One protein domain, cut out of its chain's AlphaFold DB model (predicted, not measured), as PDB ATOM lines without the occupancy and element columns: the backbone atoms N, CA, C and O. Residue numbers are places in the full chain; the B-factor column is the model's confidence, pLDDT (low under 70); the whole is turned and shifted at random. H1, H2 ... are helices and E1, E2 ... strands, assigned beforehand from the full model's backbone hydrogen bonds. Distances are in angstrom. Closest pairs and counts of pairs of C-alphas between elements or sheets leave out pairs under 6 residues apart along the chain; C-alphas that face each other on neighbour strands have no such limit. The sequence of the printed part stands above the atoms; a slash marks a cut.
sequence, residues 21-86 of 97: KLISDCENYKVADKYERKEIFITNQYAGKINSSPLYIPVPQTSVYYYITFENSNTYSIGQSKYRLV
ATOM      1  N   LYS A  21      36.139 -17.680   7.964       88.56
ATOM      2  CA  LYS A  21      36.963 -18.806   7.510       88.56
ATOM      3  C   LYS A  21      38.245 -18.320   6.822       88.56
ATOM      4  O   LYS A  21      39.310 -18.838   7.117       88.56
ATOM      5  N   LEU A  22      38.154 -17.298   5.968       89.50
ATOM      6  CA  LEU A  22      39.310 -16.679   5.313       89.50
ATOM      7  C   LEU A  22      40.296 -16.075   6.322       89.50
ATOM      8  O   LEU A  22      41.498 -16.280   6.196       89.50
ATOM      9  N   ILE A  23      39.803 -15.350   7.329       90.69
ATOM     10  CA  ILE A  23      40.642 -14.781   8.394       90.69
ATOM     11  C   ILE A  23      41.360 -15.906   9.143       90.69
ATOM     12  O   ILE A  23      42.577 -15.854   9.289       90.69
ATOM     13  N   SER A  24      40.627 -16.952   9.535       92.50
ATOM     14  CA  SER A  24      41.209 -18.116  10.207       92.50
ATOM     15  C   SER A  24      42.279 -18.798   9.350       92.50
ATOM     16  O   SER A  24      43.368 -19.086   9.842       92.50
ATOM     17  N   ASP A  25      42.024 -19.010   8.062       93.50
ATOM     18  CA  ASP A  25      42.997 -19.646   7.176       93.50
ATOM     19  C   ASP A  25      44.236 -18.775   6.948       93.50
ATOM     20  O   ASP A  25      45.356 -19.279   6.961       93.50
ATOM     21  N   CYS A  26      44.047 -17.462   6.825       92.75
ATOM     22  CA  CYS A  26      45.123 -16.485   6.710       92.75
ATOM     23  C   CYS A  26      46.078 -16.495   7.915       92.75
ATOM     24  O   CYS A  26      47.294 -16.406   7.740       92.75
ATOM     25  N   GLU A  27      45.552 -16.638   9.135       93.75
ATOM     26  CA  GLU A  27      46.363 -16.698  10.359       93.75
ATOM     27  C   GLU A  27      47.169 -18.009  10.447       93.75
ATOM     28  O   GLU A  27      48.303 -18.055  10.949       93.75
ATOM     29  N   ASN A  28      46.604 -19.100   9.927       95.44
ATOM     30  CA  ASN A  28      47.114 -20.444  10.169       95.44
ATOM     31  C   ASN A  28      47.982 -20.999   9.034       95.44
ATOM     32  O   ASN A  28      48.950 -21.702   9.332       95.44
ATOM     33  N   TYR A  29      47.747 -20.614   7.780       96.25
ATOM     34  CA  TYR A  29      48.382 -21.219   6.605       96.25
ATOM     35  C   TYR A  29      49.134 -20.201   5.749       96.25
ATOM     36  O   TYR A  29      48.807 -19.014   5.719       96.25
ATOM     37  N   LYS A  30      50.156 -20.670   5.027       97.50
ATOM     38  CA  LYS A  30      50.784 -19.865   3.976       97.50
ATOM     39  C   LYS A  30      49.936 -19.912   2.714       97.50
ATOM     40  O   LYS A  30      49.140 -20.831   2.503       97.50
ATOM     41  N   VAL A  31      50.131 -18.919   1.861       96.88
ATOM     42  CA  VAL A  31      49.530 -18.910   0.529       96.88
ATOM     43  C   VAL A  31      50.300 -19.880  -0.358       96.88
ATOM     44  O   VAL A  31      51.500 -19.721  -0.557       96.88
ATOM     45  N   ALA A  32      49.611 -20.891  -0.872       97.94
ATOM     46  CA  ALA A  32      50.160 -21.899  -1.770       97.94
ATOM     47  C   ALA A  32      50.115 -21.451  -3.235       97.94
ATOM     48  O   ALA A  32      51.032 -21.758  -3.991       97.94
ATOM     49  N   ASP A  33      49.078 -20.708  -3.626       97.88
ATOM     50  CA  ASP A  33      48.932 -20.189  -4.985       97.88
ATOM     51  C   ASP A  33      48.128 -18.881  -5.020       97.88
ATOM     52  O   ASP A  33      47.357 -18.571  -4.104       97.88
ATOM     53  N   LYS A  34      48.310 -18.102  -6.089       96.50
ATOM     54  CA  LYS A  34      47.495 -16.927  -6.390       96.50
ATOM     55  C   LYS A  34      47.296 -16.781  -7.896       96.50
ATOM     56  O   LYS A  34      48.257 -16.787  -8.660       96.50
ATOM     57  N   TYR A  35      46.067 -16.526  -8.331       97.19
ATOM     58  CA  TYR A  35      45.750 -16.390  -9.755       97.19
ATOM     59  C   TYR A  35      44.624 -15.388 -10.019       97.19
ATOM     60  O   TYR A  35      43.804 -15.078  -9.153       97.19
ATOM     61  N   GLU A  36      44.593 -14.876 -11.247       97.00
ATOM     62  CA  GLU A  36      43.519 -14.029 -11.757       97.00
ATOM     63  C   GLU A  36      42.609 -14.854 -12.667       97.00
ATOM     64  O   GLU A  36      43.079 -15.615 -13.513       97.00
ATOM     65  N   ARG A  37      41.296 -14.668 -12.539       95.88
ATOM     66  CA  ARG A  37      40.307 -15.228 -13.457       95.88
ATOM     67  C   ARG A  37      39.591 -14.094 -14.165       95.88
ATOM     68  O   ARG A  37      38.934 -13.269 -13.531       95.88
ATOM     69  N   LYS A  38      39.722 -14.062 -15.487       95.31
ATOM     70  CA  LYS A  38      39.016 -13.113 -16.347       95.31
ATOM     71  C   LYS A  38      37.774 -13.794 -16.891       95.31
ATOM     72  O   LYS A  38      37.876 -14.846 -17.515       95.31
ATOM     73  N   GLU A  39      36.621 -13.193 -16.654       94.69
ATOM     74  CA  GLU A  39      35.356 -13.646 -17.213       94.69
ATOM     75  C   GLU A  39      34.820 -12.579 -18.153       94.69
ATOM     76  O   GLU A  39      34.740 -11.403 -17.798       94.69
ATOM     77  N   ILE A  40      34.476 -13.001 -19.367       93.25
ATOM     78  CA  ILE A  40      33.880 -12.139 -20.379       93.25
ATOM     79  C   ILE A  40      32.407 -12.514 -20.472       93.25
ATOM     80  O   ILE A  40      32.076 -13.675 -20.704       93.25
ATOM     81  N   PHE A  41      31.528 -11.539 -20.295       91.69
ATOM     82  CA  PHE A  41      30.086 -11.713 -20.421       91.69
ATOM     83  C   PHE A  41      29.509 -10.583 -21.260       91.69
ATOM     84  O   PHE A  41      30.051  -9.482 -21.319       91.69
ATOM     85  N   ILE A  42      28.410 -10.864 -21.949       93.12
ATOM     86  CA  ILE A  42      27.741  -9.881 -22.795       93.12
ATOM     87  C   ILE A  42      26.662  -9.204 -21.957       93.12
ATOM     88  O   ILE A  42      25.768  -9.874 -21.440       93.12
ATOM     89  N   THR A  43      26.729  -7.879 -21.838       93.31
ATOM     90  CA  THR A  43      25.631  -7.084 -21.285       93.31
ATOM     91  C   THR A  43      24.943  -6.310 -22.392       93.31
ATOM     92  O   THR A  43      25.575  -5.797 -23.311       93.31
ATOM     93  N   ASN A  44      23.619  -6.228 -22.316       93.19
ATOM     94  CA  ASN A  44      22.843  -5.419 -23.241       93.19
ATOM     95  C   ASN A  44      22.840  -3.976 -22.739       93.19
ATOM     96  O   ASN A  44      22.229  -3.675 -21.713       93.19
ATOM     97  N   GLN A  45      23.530  -3.087 -23.451       92.88
ATOM     98  CA  GLN A  45      23.551  -1.662 -23.131       92.88
ATOM     99  C   GLN A  45      22.537  -0.916 -23.982       92.88
ATOM    100  O   GLN A  45      22.386  -1.178 -25.174       92.88
ATOM    101  N   TYR A  46      21.826   0.012 -23.354       94.38
ATOM    102  CA  TYR A  46      20.857   0.845 -24.046       94.38
ATOM    103  C   TYR A  46      21.566   1.755 -25.055       94.38
ATOM    104  O   TYR A  46      22.485   2.488 -24.693       94.38
ATOM    105  N   ALA A  47      21.112   1.718 -26.306       93.69
ATOM    106  CA  ALA A  47      21.703   2.443 -27.429       93.69
ATOM    107  C   ALA A  47      20.754   3.481 -28.054       93.69
ATOM    108  O   ALA A  47      21.099   4.105 -29.055       93.69
ATOM    109  N   GLY A  48      19.559   3.677 -27.488       93.38
ATOM    110  CA  GLY A  48      18.571   4.640 -27.979       93.38
ATOM    111  C   GLY A  48      17.221   4.002 -28.296       93.38
ATOM    112  O   GLY A  48      16.857   2.977 -27.724       93.38
ATOM    113  N   LYS A  49      16.455   4.620 -29.200       95.12
ATOM    114  CA  LYS A  49      15.162   4.102 -29.672       95.12
ATOM    115  C   LYS A  49      15.093   4.110 -31.194       95.12
ATOM    116  O   LYS A  49      15.536   5.068 -31.818       95.12
ATOM    117  N   ILE A  50      14.471   3.084 -31.766       92.19
ATOM    118  CA  ILE A  50      14.077   3.025 -33.179       92.19
ATOM    119  C   ILE A  50      12.564   2.831 -33.207       92.19
ATOM    120  O   ILE A  50      12.058   1.916 -32.564       92.19
ATOM    121  N   ASN A  51      11.833   3.697 -33.915       91.19
ATOM    122  CA  ASN A  51      10.366   3.642 -34.017       91.19
ATOM    123  C   ASN A  51       9.666   3.495 -32.649       91.19
ATOM    124  O   ASN A  51       8.778   2.667 -32.474       91.19
ATOM    125  N   SER A  52      10.104   4.280 -31.658       90.62
ATOM    126  CA  SER A  52       9.621   4.248 -30.264       90.62
ATOM    127  C   SER A  52       9.950   2.986 -29.452       90.62
ATOM    128  O   SER A  52       9.715   2.981 -28.243       90.62
ATOM    129  N   SER A  53      10.566   1.961 -30.046       93.62
ATOM    130  CA  SER A  53      11.068   0.781 -29.334       93.62
ATOM    131  C   SER A  53      12.494   1.008 -28.816       93.62
ATOM    132  O   SER A  53      13.322   1.552 -29.550       93.62
ATOM    133  N   PRO A  54      12.818   0.613 -27.570       94.44
ATOM    134  CA  PRO A  54      14.175   0.712 -27.046       94.44
ATOM    135  C   PRO A  54      15.112  -0.251 -27.780       94.44
ATOM    136  O   PRO A  54      14.809  -1.431 -27.947       94.44
ATOM    137  N   LEU A  55      16.260   0.269 -28.202       94.75
ATOM    138  CA  LEU A  55      17.346  -0.490 -28.799       94.75
ATOM    139  C   LEU A  55      18.387  -0.789 -27.724       94.75
ATOM    140  O   LEU A  55      18.868   0.118 -27.040       94.75
ATOM    141  N   TYR A  56      18.773  -2.055 -27.625       94.69
ATOM    142  CA  TYR A  56      19.903  -2.491 -26.822       94.69
ATOM    143  C   TYR A  56      20.927  -3.162 -27.726       94.69
ATOM    144  O   TYR A  56      20.555  -3.941 -28.603       94.69
ATOM    145  N   ILE A  57      22.204  -2.867 -27.502       94.56
ATOM    146  CA  ILE A  57      23.308  -3.511 -28.209       94.56
ATOM    147  C   ILE A  57      24.089  -4.408 -27.246       94.56
ATOM    148  O   ILE A  57      24.308  -4.021 -26.091       94.56
ATOM    149  N   PRO A  58      24.513  -5.600 -27.694       94.19
ATOM    150  CA  PRO A  58      25.385  -6.450 -26.907       94.19
ATOM    151  C   PRO A  58      26.760  -5.790 -26.801       94.19
ATOM    152  O   PRO A  58      27.413  -5.521 -27.809       94.19
ATOM    153  N   VAL A  59      27.211  -5.542 -25.576       94.00
ATOM    154  CA  VAL A  59      28.544  -5.021 -25.280       94.00
ATOM    155  C   VAL A  59      29.281  -6.052 -24.430       94.00
ATOM    156  O   VAL A  59      28.776  -6.442 -23.374       94.00
ATOM    157  N   PRO A  60      30.467  -6.516 -24.854       93.06
ATOM    158  CA  PRO A  60      31.280  -7.385 -24.021       93.06
ATOM    159  C   PRO A  60      31.775  -6.607 -22.800       93.06
ATOM    160  O   PRO A  60      32.376  -5.539 -22.916       93.06
ATOM    161  N   GLN A  61      31.540  -7.159 -21.618       92.25
ATOM    162  CA  GLN A  61      32.134  -6.721 -20.366       92.25
ATOM    163  C   GLN A  61      33.123  -7.769 -19.879       92.25
ATOM    164  O   GLN A  61      32.942  -8.967 -20.082       92.25
ATOM    165  N   THR A  62      34.195  -7.298 -19.250       93.62
ATOM    166  CA  THR A  62      35.213  -8.153 -18.641       93.62
ATOM    167  C   THR A  62      35.219  -7.906 -17.142       93.62
ATOM    168  O   THR A  62      35.475  -6.785 -16.708       93.62
ATOM    169  N   SER A  63      34.976  -8.953 -16.359       92.44
ATOM    170  CA  SER A  63      35.208  -8.960 -14.915       92.44
ATOM    171  C   SER A  63      36.508  -9.689 -14.612       92.44
ATOM    172  O   SER A  63      36.810 -10.721 -15.211       92.44
ATOM    173  N   VAL A  64      37.281  -9.153 -13.670       94.12
ATOM    174  CA  VAL A  64      38.519  -9.774 -13.191       94.12
ATOM    175  C   VAL A  64      38.349 -10.121 -11.722       94.12
ATOM    176  O   VAL A  64      38.114  -9.242 -10.894       94.12
ATOM    177  N   TYR A  65      38.487 -11.404 -11.415       95.19
ATOM    178  CA  TYR A  65      38.422 -11.953 -10.070       95.19
ATOM    179  C   TYR A  65      39.817 -12.390  -9.631       95.19
ATOM    180  O   TYR A  65      40.568 -12.967 -10.416       95.19
ATOM    181  N   TYR A  66      40.161 -12.119  -8.376       95.69
ATOM    182  CA  TYR A  66      41.483 -12.392  -7.821       95.69
ATOM    183  C   TYR A  66      41.355 -13.462  -6.752       95.69
ATOM    184  O   TYR A  66      40.641 -13.261  -5.770       95.69
ATOM    185  N   TYR A  67      42.043 -14.581  -6.936       95.94
ATOM    186  CA  TYR A  67      41.957 -15.725  -6.042       95.94
ATOM    187  C   TYR A  67      43.289 -15.994  -5.358       95.94
ATOM    188  O   TYR A  67      44.357 -15.832  -5.950       95.94
ATOM    189  N   ILE A  68      43.201 -16.426  -4.105       96.12
ATOM    190  CA  ILE A  68      44.316 -17.001  -3.355       96.12
ATOM    191  C   ILE A  68      43.916 -18.378  -2.844       96.12
ATOM    192  O   ILE A  68      42.767 -18.584  -2.441       96.12
ATOM    193  N   THR A  69      44.875 -19.292  -2.834       97.25
ATOM    194  CA  THR A  69      44.724 -20.642  -2.297       97.25
ATOM    195  C   THR A  69      45.746 -20.838  -1.189       97.25
ATOM    196  O   THR A  69      46.928 -20.551  -1.374       97.25
ATOM    197  N   PHE A  70      45.300 -21.301  -0.025       97.25
ATOM    198  CA  PHE A  70      46.171 -21.620   1.108       97.25
ATOM    199  C   PHE A  70      46.658 -23.076   1.048       97.25
ATOM    200  O   PHE A  70      46.088 -23.904   0.341       97.25
ATOM    201  N   GLU A  71      47.694 -23.417   1.820       97.75
ATOM    202  CA  GLU A  71      48.253 -24.786   1.903       97.75
ATOM    203  C   GLU A  71      47.226 -25.855   2.320       97.75
ATOM    204  O   GLU A  71      47.359 -27.024   1.968       97.75
ATOM    205  N   ASN A  72      46.160 -25.461   3.018       96.44
ATOM    206  CA  ASN A  72      45.041 -26.341   3.360       96.44
ATOM    207  C   ASN A  72      44.049 -26.574   2.197       96.44
ATOM    208  O   ASN A  72      42.972 -27.122   2.417       96.44
ATOM    209  N   SER A  73      44.390 -26.144   0.977       95.88
ATOM    210  CA  SER A  73      43.580 -26.226  -0.249       95.88
ATOM    211  C   SER A  73      42.315 -25.354  -0.282       95.88
ATOM    212  O   SER A  73      41.580 -25.382  -1.271       95.88
ATOM    213  N   ASN A  74      42.048 -24.538   0.743       95.50
ATOM    214  CA  ASN A  74      40.939 -23.590   0.687       95.50
ATOM    215  C   ASN A  74      41.292 -22.409  -0.226       95.50
ATOM    216  O   ASN A  74      42.380 -21.838  -0.151       95.50
ATOM    217  N   THR A  75      40.336 -22.038  -1.079       95.38
ATOM    218  CA  THR A  75      40.486 -20.972  -2.074       95.38
ATOM    219  C   THR A  75      39.458 -19.876  -1.842       95.38
ATOM    220  O   THR A  75      38.282 -20.158  -1.602       95.38
ATOM    221  N   TYR A  76      39.893 -18.622  -1.942       93.94
ATOM    222  CA  TYR A  76      39.071 -17.449  -1.665       93.94
ATOM    223  C   TYR A  76      39.240 -16.387  -2.738       93.94
ATOM    224  O   TYR A  76      40.357 -16.110  -3.172       93.94
ATOM    225  N   SER A  77      38.129 -15.755  -3.120       93.19
ATOM    226  CA  SER A  77      38.170 -14.514  -3.889       93.19
ATOM    227  C   SER A  77      38.477 -13.358  -2.945       93.19
ATOM    228  O   SER A  77      37.807 -13.195  -1.927       93.19
ATOM    229  N   ILE A  78      39.449 -12.529  -3.307       92.06
ATOM    230  CA  ILE A  78      39.843 -11.337  -2.556       92.06
ATOM    231  C   ILE A  78      39.822 -10.099  -3.455       92.06
ATOM    232  O   ILE A  78      39.767 -10.186  -4.680       92.06
ATOM    233  N   GLY A  79      39.858  -8.914  -2.845       91.44
ATOM    234  CA  GLY A  79      39.989  -7.663  -3.589       91.44
ATOM    235  C   GLY A  79      41.364  -7.522  -4.250       91.44
ATOM    236  O   GLY A  79      42.377  -7.967  -3.704       91.44
ATOM    237  N   GLN A  80      41.418  -6.827  -5.390       93.69
ATOM    238  CA  GLN A  80      42.656  -6.577  -6.143       93.69
ATOM    239  C   GLN A  80      43.767  -5.961  -5.276       93.69
ATOM    240  O   GLN A  80      44.932  -6.339  -5.391       93.69
ATOM    241  N   SER A  81      43.419  -5.010  -4.405       91.12
ATOM    242  CA  SER A  81      44.382  -4.341  -3.522       91.12
ATOM    243  C   SER A  81      45.075  -5.331  -2.586       91.12
ATOM    244  O   SER A  81      46.292  -5.278  -2.441       91.12
ATOM    245  N   LYS A  82      44.321  -6.274  -2.010       89.75
ATOM    246  CA  LYS A  82      44.861  -7.339  -1.159       89.75
ATOM    247  C   LYS A  82      45.682  -8.328  -1.972       89.75
ATOM    248  O   LYS A  82      46.792  -8.641  -1.570       89.75
ATOM    249  N   TYR A  83      45.198  -8.737  -3.143       93.19
ATOM    250  CA  TYR A  83      45.911  -9.661  -4.030       93.19
ATOM    251  C   TYR A  83      47.330  -9.192  -4.382       93.19
ATOM    252  O   TYR A  83      48.269  -9.989  -4.397       93.19
ATOM    253  N   ARG A  84      47.516  -7.885  -4.601       92.69
ATOM    254  CA  ARG A  84      48.835  -7.291  -4.880       92.69
ATOM    255  C   ARG A  84      49.812  -7.372  -3.704       92.69
ATOM    256  O   ARG A  84      51.013  -7.341  -3.936       92.69
ATOM    257  N   LEU A  85      49.312  -7.466  -2.474       90.94
ATOM    258  CA  LEU A  85      50.115  -7.520  -1.247       90.94
ATOM    259  C   LEU A  85      50.418  -8.957  -0.790       90.94
ATOM    260  O   LEU A  85      51.156  -9.149   0.173       90.94
ATOM    261  N   VAL A  86      49.830  -9.958  -1.448       92.88
ATOM    262  CA  VAL A  86      50.001 -11.371  -1.111       92.88
ATOM    263  C   VAL A  86      51.150 -11.980  -1.914       92.88
ATOM    264  O   VAL A  86      51.170 -11.903  -3.148       92.88
TER     265      VAL A  86
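Overview. This is residues 21 to 86 of the 97 residues of an uncharacterized protein of Leptotrichia sp. oral taxon 218 (UniProt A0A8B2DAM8). A long, twisted two-stranded hairpin, E1 and E2, makes nearly the whole length of this model, and at its open end the short strand E3 and two small helices, H1 and H2, form a small head. E3 pairs with the last part of E2, H1 sits by the end of E2 and by E3, and H2 covers a part of E2 near the head, while the turn between E1 and E2 is the far tip. The printed part has 66 residues, with two named helices and three named strands in the order H1, E1, E2, E3, H2; the sheet runs E1, E2, E3, antiparallel throughout, and the class is mixed, helices and strands. The whole is extended, with a radius of gyration of the C-alphas of 19.2 A and spans of 62 by 19 by 18 A.

Arrangement. E1, residues 31 to 50, and E2, residues 53 to 70, are a hairpin of antiparallel neighbours, their directions at 173 degrees; N 41 and O 61 are 2.9 A apart and N 55 and O 48 2.8 A, both within hydrogen-bond range. E3, residues 75 to 78, forms a second hairpin with E2, antiparallel at 123 degrees, with N 78 and O 66 at 2.8 A, within hydrogen-bond range. E1, E2 and E3 are a meander, each strand the antiparallel neighbour of the one before, with E1 and E3 as edge strands. The sheet is twisted, its C-alphas lying up to 4.5 A off the best plane. H2, residues 80 to 85, is on the sheet at a height of 9.3 A, over E2 and along the strands at 20 degrees to E2 on the local plane; their closest C-alphas, of Tyr 66 and Gln 80, are 6.2 A apart. H1, residues 21 to 28, is on the sheet, also at a height of 9.3 A, and only just over E1, with 3 of its C-alphas falling there. The closest C-alphas of H1 and E3, those of Leu 22 and Tyr 76, are 7.0 A apart. H1 and H2 are apart. Each O i to N i+4 pair in H1 is within hydrogen-bond range, and 1 of 2 in H2.

Along the chain. E1 measures 53.6 A from C-alpha 31 to C-alpha 50 at (14.077, 3.025, -33.179), and E2 measures 51.6 A. H1 begins at C-alpha 21 (36.963, -18.806, 7.510) and is 10.6 A long. E3 is 9.7 A long, and H2 is 9.0 A long, ending at C-alpha 85 (50.115, -7.520, -1.247).

Size, cuts and confidence. The two C-alphas farthest apart, those of Asn 28 and Asn 51, are 62.3 A apart. The printed part has no cut, and its four links are tight. The mean pLDDT of the printed part is 94.0, and no printed residue is under 70.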